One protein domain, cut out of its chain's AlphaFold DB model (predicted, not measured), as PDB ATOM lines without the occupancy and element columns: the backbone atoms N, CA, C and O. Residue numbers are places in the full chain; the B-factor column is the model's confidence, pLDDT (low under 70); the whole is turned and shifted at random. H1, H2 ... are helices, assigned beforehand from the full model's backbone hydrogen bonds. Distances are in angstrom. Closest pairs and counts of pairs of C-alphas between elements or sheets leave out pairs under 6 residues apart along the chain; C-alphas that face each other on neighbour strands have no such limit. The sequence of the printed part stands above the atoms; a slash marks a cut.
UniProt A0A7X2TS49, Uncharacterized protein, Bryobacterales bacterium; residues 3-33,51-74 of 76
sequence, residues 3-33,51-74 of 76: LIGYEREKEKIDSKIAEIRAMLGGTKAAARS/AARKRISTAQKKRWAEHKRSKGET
ATOM      1  N   LEU A   3     200.305 159.134 210.932       74.62
ATOM      2  CA  LEU A   3     200.879 160.309 211.600       74.62
ATOM      3  C   LEU A   3     202.178 159.993 212.366       74.62
ATOM      4  O   LEU A   3     203.191 160.649 212.163       74.62
ATOM      5  N   ILE A   4     202.169 158.916 213.157       83.19
ATOM      6  CA  ILE A   4     203.307 158.497 213.995       83.19
ATOM      7  C   ILE A   4     204.517 158.077 213.136       83.19
ATOM      8  O   ILE A   4     205.669 158.223 213.543       83.19
ATOM      9  N   GLY A   5     204.274 157.547 211.932       85.62
ATOM     10  CA  GLY A   5     205.340 157.203 210.988       85.62
ATOM     11  C   GLY A   5     206.054 158.447 210.461       85.62
ATOM     12  O   GLY A   5     207.284 158.500 210.475       85.62
ATOM     13  N   TYR A   6     205.281 159.468 210.080       89.31
ATOM     14  CA  TYR A   6     205.809 160.745 209.595       89.31
ATOM     15  C   TYR A   6     206.516 161.552 210.687       89.31
ATOM     16  O   TYR A   6     207.521 162.201 210.406       89.31
ATOM     17  N   GLU A   7     206.053 161.479 211.936       89.06
ATOM     18  CA  GLU A   7     206.750 162.098 213.072       89.06
ATOM     19  C   GLU A   7     208.155 161.510 213.255       89.06
ATOM     20  O   GLU A   7     209.127 162.258 213.357       89.06
ATOM     21  N   ARG A   8     208.303 160.182 213.164       90.19
ATOM     22  CA  ARG A   8     209.627 159.536 213.210       90.19
ATOM     23  C   ARG A   8     210.507 159.864 212.011       90.19
ATOM     24  O   ARG A   8     211.731 159.907 212.128       90.19
ATOM     25  N   GLU A   9     209.917 160.047 210.835       88.00
ATOM     26  CA  GLU A   9     210.667 160.465 209.650       88.00
ATOM     27  C   GLU A   9     211.186 161.898 209.803       88.00
ATOM     28  O   GLU A   9     212.357 162.165 209.517       88.00
ATOM     29  N   LYS A  10     210.358 162.791 210.354       93.81
ATOM     30  CA  LYS A  10     210.745 164.162 210.686       93.81
ATOM     31  C   LYS A  10     211.918 164.198 211.669       93.81
ATOM     32  O   LYS A  10     212.904 164.870 211.386       93.81
ATOM     33  N   GLU A  11     211.874 163.418 212.748       94.25
ATOM     34  CA  GLU A  11     212.979 163.337 213.720       94.25
ATOM     35  C   GLU A  11     214.306 162.897 213.078       94.25
ATOM     36  O   GLU A  11     215.371 163.456 213.363       94.25
ATOM     37  N   LYS A  12     214.258 161.919 212.163       94.75
ATOM     38  CA  LYS A  12     215.443 161.473 211.409       94.75
ATOM     39  C   LYS A  12     215.991 162.572 210.503       94.75
ATOM     40  O   LYS A  12     217.211 162.723 210.396       94.75
ATOM     41  N   ILE A  13     215.112 163.312 209.830       95.31
ATOM     42  CA  ILE A  13     215.495 164.426 208.958       95.31
ATOM     43  C   ILE A  13     216.122 165.549 209.786       95.31
ATOM     44  O   ILE A  13     217.210 166.011 209.441       95.31
ATOM     45  N   ASP A  14     215.502 165.931 210.900       93.69
ATOM     46  CA  ASP A  14     216.006 166.983 211.784       93.69
ATOM     47  C   ASP A  14     217.385 166.622 212.358       93.69
ATOM     48  O   ASP A  14     218.294 167.457 212.365       93.69
ATOM     49  N   SER A  15     217.589 165.352 212.721       93.75
ATOM     50  CA  SER A  15     218.883 164.840 213.190       93.75
ATOM     51  C   SER A  15     219.976 164.952 212.118       93.75
ATOM     52  O   SER A  15     221.059 165.477 212.383       93.75
ATOM     53  N   LYS A  16     219.685 164.548 210.874       93.00
ATOM     54  CA  LYS A  16     220.622 164.691 209.741       93.00
ATOM     55  C   LYS A  16     220.902 166.155 209.403       93.00
ATOM     56  O   LYS A  16     222.030 166.508 209.062       93.00
ATOM     57  N   ILE A  17     219.895 167.027 209.498       88.62
ATOM     58  CA  ILE A  17     220.074 168.470 209.298       88.62
ATOM     59  C   ILE A  17     221.015 169.032 210.365       88.62
ATOM     60  O   ILE A  17     221.896 169.824 210.024       88.62
ATOM     61  N   ALA A  18     220.853 168.639 211.630       91.12
ATOM     62  CA  ALA A  18     221.733 169.062 212.715       91.12
ATOM     63  C   ALA A  18     223.182 168.603 212.481       91.12
ATOM     64  O   ALA A  18     224.099 169.412 212.609       91.12
ATOM     65  N   GLU A  19     223.384 167.358 212.046       89.31
ATOM     66  CA  GLU A  19     224.701 166.809 211.708       89.31
ATOM     67  C   GLU A  19     225.365 167.570 210.548       89.31
ATOM     68  O   GLU A  19     226.487 168.061 210.683       89.31
ATOM     69  N   ILE A  20     224.652 167.771 209.436       90.00
ATOM     70  CA  ILE A  20     225.161 168.539 208.286       90.00
ATOM     71  C   ILE A  20     225.474 169.980 208.705       90.00
ATOM     72  O   ILE A  20     226.501 170.545 208.318       90.00
ATOM     73  N   ARG A  21     224.614 170.596 209.525       83.44
ATOM     74  CA  ARG A  21     224.862 171.931 210.082       83.44
ATOM     75  C   ARG A  21     226.065 171.949 211.011       83.44
ATOM     76  O   ARG A  21     226.748 172.965 211.012       83.44
ATOM     77  N   ALA A  22     226.350 170.887 211.758       84.75
ATOM     78  CA  ALA A  22     227.547 170.777 212.584       84.75
ATOM     79  C   ALA A  22     228.806 170.606 211.722       84.75
ATOM     80  O   ALA A  22     229.795 171.292 211.962       84.75
ATOM     81  N   MET A  23     228.757 169.806 210.653       81.00
ATOM     82  CA  MET A  23     229.865 169.676 209.695       81.00
ATOM     83  C   MET A  23     230.175 171.010 208.990       81.00
ATOM     84  O   MET A  23     231.327 171.440 208.917       81.00
ATOM     85  N   LEU A  24     229.144 171.723 208.523       83.69
ATOM     86  CA  LEU A  24     229.292 173.044 207.893       83.69
ATOM     87  C   LEU A  24     229.612 174.147 208.916       83.69
ATOM     88  O   LEU A  24     230.340 175.103 208.633       83.69
ATOM     89  N   GLY A  25     229.030 174.031 210.104       70.00
ATOM     90  CA  GLY A  25     229.138 174.952 211.223       70.00
ATOM     91  C   GLY A  25     230.479 174.855 211.928       70.00
ATOM     92  O   GLY A  25     230.967 175.888 212.347       70.00
ATOM     93  N   GLY A  26     231.130 173.693 211.969       59.75
ATOM     94  CA  GLY A  26     232.519 173.550 212.411       59.75
ATOM     95  C   GLY A  26     233.467 174.351 211.518       59.75
ATOM     96  O   GLY A  26     234.319 175.076 212.018       59.75
ATOM     97  N   THR A  27     233.222 174.360 210.202       57.56
ATOM     98  CA  THR A  27     233.941 175.226 209.251       57.56
ATOM     99  C   THR A  27     233.658 176.717 209.493       57.56
ATOM    100  O   THR A  27     234.581 177.528 209.499       57.56
ATOM    101  N   LYS A  28     232.397 177.116 209.729       56.97
ATOM    102  CA  LYS A  28     232.045 178.536 209.943       56.97
ATOM    103  C   LYS A  28     232.342 179.052 211.351       56.97
ATOM    104  O   LYS A  28     232.598 180.240 211.489       56.97
ATOM    105  N   ALA A  29     232.257 178.219 212.380       53.94
ATOM    106  CA  ALA A  29     232.544 178.569 213.766       53.94
ATOM    107  C   ALA A  29     234.053 178.682 213.969       53.94
ATOM    108  O   ALA A  29     234.472 179.689 214.525       53.94
ATOM    109  N   ALA A  30     234.851 177.769 213.396       53.25
ATOM    110  CA  ALA A  30     236.302 177.934 213.304       53.25
ATOM    111  C   ALA A  30     236.676 179.186 212.488       53.25
ATOM    112  O   ALA A  30     237.492 179.988 212.927       53.25
ATOM    113  N   ALA A  31     236.008 179.442 211.352       51.84
ATOM    114  CA  ALA A  31     236.242 180.662 210.573       51.84
ATOM    115  C   ALA A  31     235.771 181.956 211.272       51.84
ATOM    116  O   ALA A  31     236.294 183.027 210.980       51.84
ATOM    117  N   ARG A  32     234.787 181.895 212.183       51.69
ATOM    118  CA  ARG A  32     234.323 183.054 212.971       51.69
ATOM    119  C   ARG A  32     235.152 183.277 214.232       51.69
ATOM    120  O   ARG A  32     235.325 184.432 214.612       51.69
ATOM    121  N   SER A  33     235.676 182.225 214.863       51.91
ATOM    122  CA  SER A  33     236.611 182.362 215.986       51.91
ATOM    123  C   SER A  33     237.951 182.940 215.532       51.91
ATOM    124  O   SER A  33     238.520 183.749 216.255       51.91
ATOM    125  N   ALA A  51     237.779 188.010 180.838       85.38
ATOM    126  CA  ALA A  51     238.318 186.717 180.426       85.38
ATOM    127  C   ALA A  51     238.223 185.674 181.551       85.38
ATOM    128  O   ALA A  51     237.880 184.513 181.321       85.38
ATOM    129  N   ALA A  52     238.475 186.090 182.792       84.94
ATOM    130  CA  ALA A  52     238.375 185.206 183.941       84.94
ATOM    131  C   ALA A  52     236.911 184.911 184.311       84.94
ATOM    132  O   ALA A  52     236.593 183.763 184.621       84.94
ATOM    133  N   ARG A  53     235.993 185.880 184.174       89.31
ATOM    134  CA  ARG A  53     234.544 185.624 184.319       89.31
ATOM    135  C   ARG A  53     234.048 184.588 183.305       89.31
ATOM    136  O   ARG A  53     233.324 183.669 183.687       89.31
ATOM    137  N   LYS A  54     234.486 184.688 182.043       89.38
ATOM    138  CA  LYS A  54     234.147 183.725 180.978       89.38
ATOM    139  C   LYS A  54     234.603 182.306 181.336       89.38
ATOM    140  O   LYS A  54     233.797 181.384 181.263       89.38
ATOM    141  N   ARG A  55     235.845 182.139 181.812       90.38
ATOM    142  CA  ARG A  55     236.386 180.832 182.248       90.38
ATOM    143  C   ARG A  55     235.619 180.222 183.424       90.38
ATOM    144  O   ARG A  55     235.384 179.019 183.449       90.38
ATOM    145  N   ILE A  56     235.208 181.040 184.394       88.50
ATOM    146  CA  ILE A  56     234.415 180.552 185.532       88.50
ATOM    147  C   ILE A  56     233.025 180.105 185.068       88.50
ATOM    148  O   ILE A  56     232.562 179.042 185.476       88.50
ATOM    149  N   SER A  57     232.372 180.873 184.190       90.69
ATOM    150  CA  SER A  57     231.044 180.522 183.670       90.69
ATOM    151  C   SER A  57     231.057 179.201 182.897       90.69
ATOM    152  O   SER A  57     230.187 178.358 183.114       90.69
ATOM    153  N   THR A  58     232.055 178.970 182.040       90.81
ATOM    154  CA  THR A  58     232.166 177.707 181.292       90.81
ATOM    155  C   THR A  58     232.425 176.519 182.215       90.81
ATOM    156  O   THR A  58     231.763 175.490 182.080       90.81
ATOM    157  N   ALA A  59     233.308 176.671 183.205       90.62
ATOM    158  CA  ALA A  59     233.560 175.638 184.208       90.62
ATOM    159  C   ALA A  59     232.303 175.322 185.037       90.62
ATOM    160  O   ALA A  59     232.003 174.156 185.296       90.62
ATOM    161  N   GLN A  60     231.535 176.345 185.417       94.12
ATOM    162  CA  GLN A  60     230.285 176.164 186.148       94.12
ATOM    163  C   GLN A  60     229.227 175.455 185.296       94.12
ATOM    164  O   GLN A  60     228.583 174.533 185.790       94.12
ATOM    165  N   LYS A  61     229.088 175.813 184.011       90.06
ATOM    166  CA  LYS A  61     228.190 175.115 183.076       90.06
ATOM    167  C   LYS A  61     228.571 173.644 182.908       90.06
ATOM    168  O   LYS A  61     227.686 172.796 182.944       90.06
ATOM    169  N   LYS A  62     229.867 173.333 182.791       88.88
ATOM    170  CA  LYS A  62     230.356 171.947 182.714       88.88
ATOM    171  C   LYS A  62     229.981 171.151 183.968       88.88
ATOM    172  O   LYS A  62     229.356 170.102 183.855       88.88
ATOM    173  N   ARG A  63     230.258 171.702 185.154       90.00
ATOM    174  CA  ARG A  63     229.865 171.086 186.436       90.00
ATOM    175  C   ARG A  63     228.353 170.892 186.550       90.00
ATOM    176  O   ARG A  63     227.895 169.880 187.065       90.00
ATOM    177  N   TRP A  64     227.566 171.852 186.067       86.75
ATOM    178  CA  TRP A  64     226.106 171.751 186.088       86.75
ATOM    179  C   TRP A  64     225.580 170.663 185.148       86.75
ATOM    180  O   TRP A  64     224.632 169.967 185.504       86.75
ATOM    181  N   ALA A  65     226.198 170.484 183.978       84.31
ATOM    182  CA  ALA A  65     225.866 169.402 183.053       84.31
ATOM    183  C   ALA A  65     226.163 168.022 183.662       84.31
ATOM    184  O   ALA A  65     225.319 167.131 183.588       84.31
ATOM    185  N   GLU A  66     227.309 167.868 184.326       79.12
ATOM    186  CA  GLU A  66     227.677 166.640 185.046       79.12
ATOM    187  C   GLU A  66     226.688 166.343 186.185       79.12
ATOM    188  O   GLU A  66     226.165 165.235 186.277       79.12
ATOM    189  N   HIS A  67     226.330 167.354 186.982       78.06
ATOM    190  CA  HIS A  67     225.343 167.217 188.056       78.06
ATOM    191  C   HIS A  67     223.922 166.915 187.541       78.06
ATOM    192  O   HIS A  67     223.164 166.169 188.159       78.06
ATOM    193  N   LYS A  68     223.524 167.487 186.399       76.06
ATOM    194  CA  LYS A  68     222.250 167.159 185.734       76.06
ATOM    195  C   LYS A  68     222.235 165.713 185.247       76.06
ATOM    196  O   LYS A  68     221.213 165.052 185.390       76.06
ATOM    197  N   ARG A  69     223.352 165.232 184.701       69.06
ATOM    198  CA  ARG A  69     223.489 163.858 184.208       69.06
ATOM    199  C   ARG A  69     223.454 162.847 185.357       69.06
ATOM    200  O   ARG A  69     222.682 161.902 185.277       69.06
ATOM    201  N   SER A  70     224.144 163.114 186.467       62.81
ATOM    202  CA  SER A  70     224.076 162.259 187.665       62.81
ATOM    203  C   SER A  70     222.690 162.250 188.325       62.81
ATOM    204  O   SER A  70     222.294 161.267 188.946       62.81
ATOM    205  N   LYS A  71     221.923 163.339 188.187       62.75
ATOM    206  CA  LYS A  71     220.558 163.443 188.724       62.75
ATOM    207  C   LYS A  71     219.486 162.815 187.819       62.75
ATOM    208  O   LYS A  71     218.365 162.633 188.273       62.75
ATOM    209  N   GLY A  72     219.825 162.481 186.570       57.94
ATOM    210  CA  GLY A  72     218.980 161.677 185.677       57.94
ATOM    211  C   GLY A  72     219.140 160.164 185.871       57.94
ATOM    212  O   GLY A  72     218.249 159.416 185.501       57.94
ATOM    213  N   GLU A  73     220.240 159.718 186.483       52.00
ATOM    214  CA  GLU A  73     220.559 158.294 186.704       52.00
ATOM    215  C   GLU A  73     220.087 157.769 188.074       52.00
ATOM    216  O   GLU A  73     220.139 156.579 188.349       52.00
ATOM    217  N   THR A  74     219.595 158.658 188.941       49.81
ATOM    218  CA  THR A  74     218.984 158.331 190.248       49.81
ATOM    219  C   THR A  74     217.455 158.435 190.213       49.81
ATOM    220  O   THR A  74     216.811 158.644 191.240       49.81
TER     221      THR A  74
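This is residues 3 to 33 and 51 to 74 of the 76 residues of an uncharacterized protein of Bryobacterales bacterium (UniProt A0A7X2TS49). Two long single helices, H1 and H2, run in nearly opposite directions with empty space between them, and the longer, H1, has a kink near residue 25. The printed part has 55 residues with two named helices, H1 then H2, and no named strand; its class is all helix. It is extended, with a radius of gyration of the C-alphas of 18.4 A, and flat, spanning 54 by 40 by 13 A.

H1, residues 3 to 33, is 42.2 A long and begins at C-alpha 3 (200.879, 160.309, 211.600). H2, residues 51 to 72, is 32.1 A long and ends at C-alpha 72 (218.980, 161.677, 185.677).

The kink in H1 is 36 degrees. H1 and H2 are apart, and both stand free. In H2 every O i to N i+4 pair is within hydrogen-bond range; in H1 26 of 27 are.

The C-alphas farthest apart, those of Ile 4 and Ala 51, are 56.1 A apart. Residues 34 to 50 are not printed; C-alphas 33 and 51 are 35.9 A apart across the cut. Mean pLDDT of the printed part is 79.6, and residues 26 to 33 and 69 to 74 are under 70.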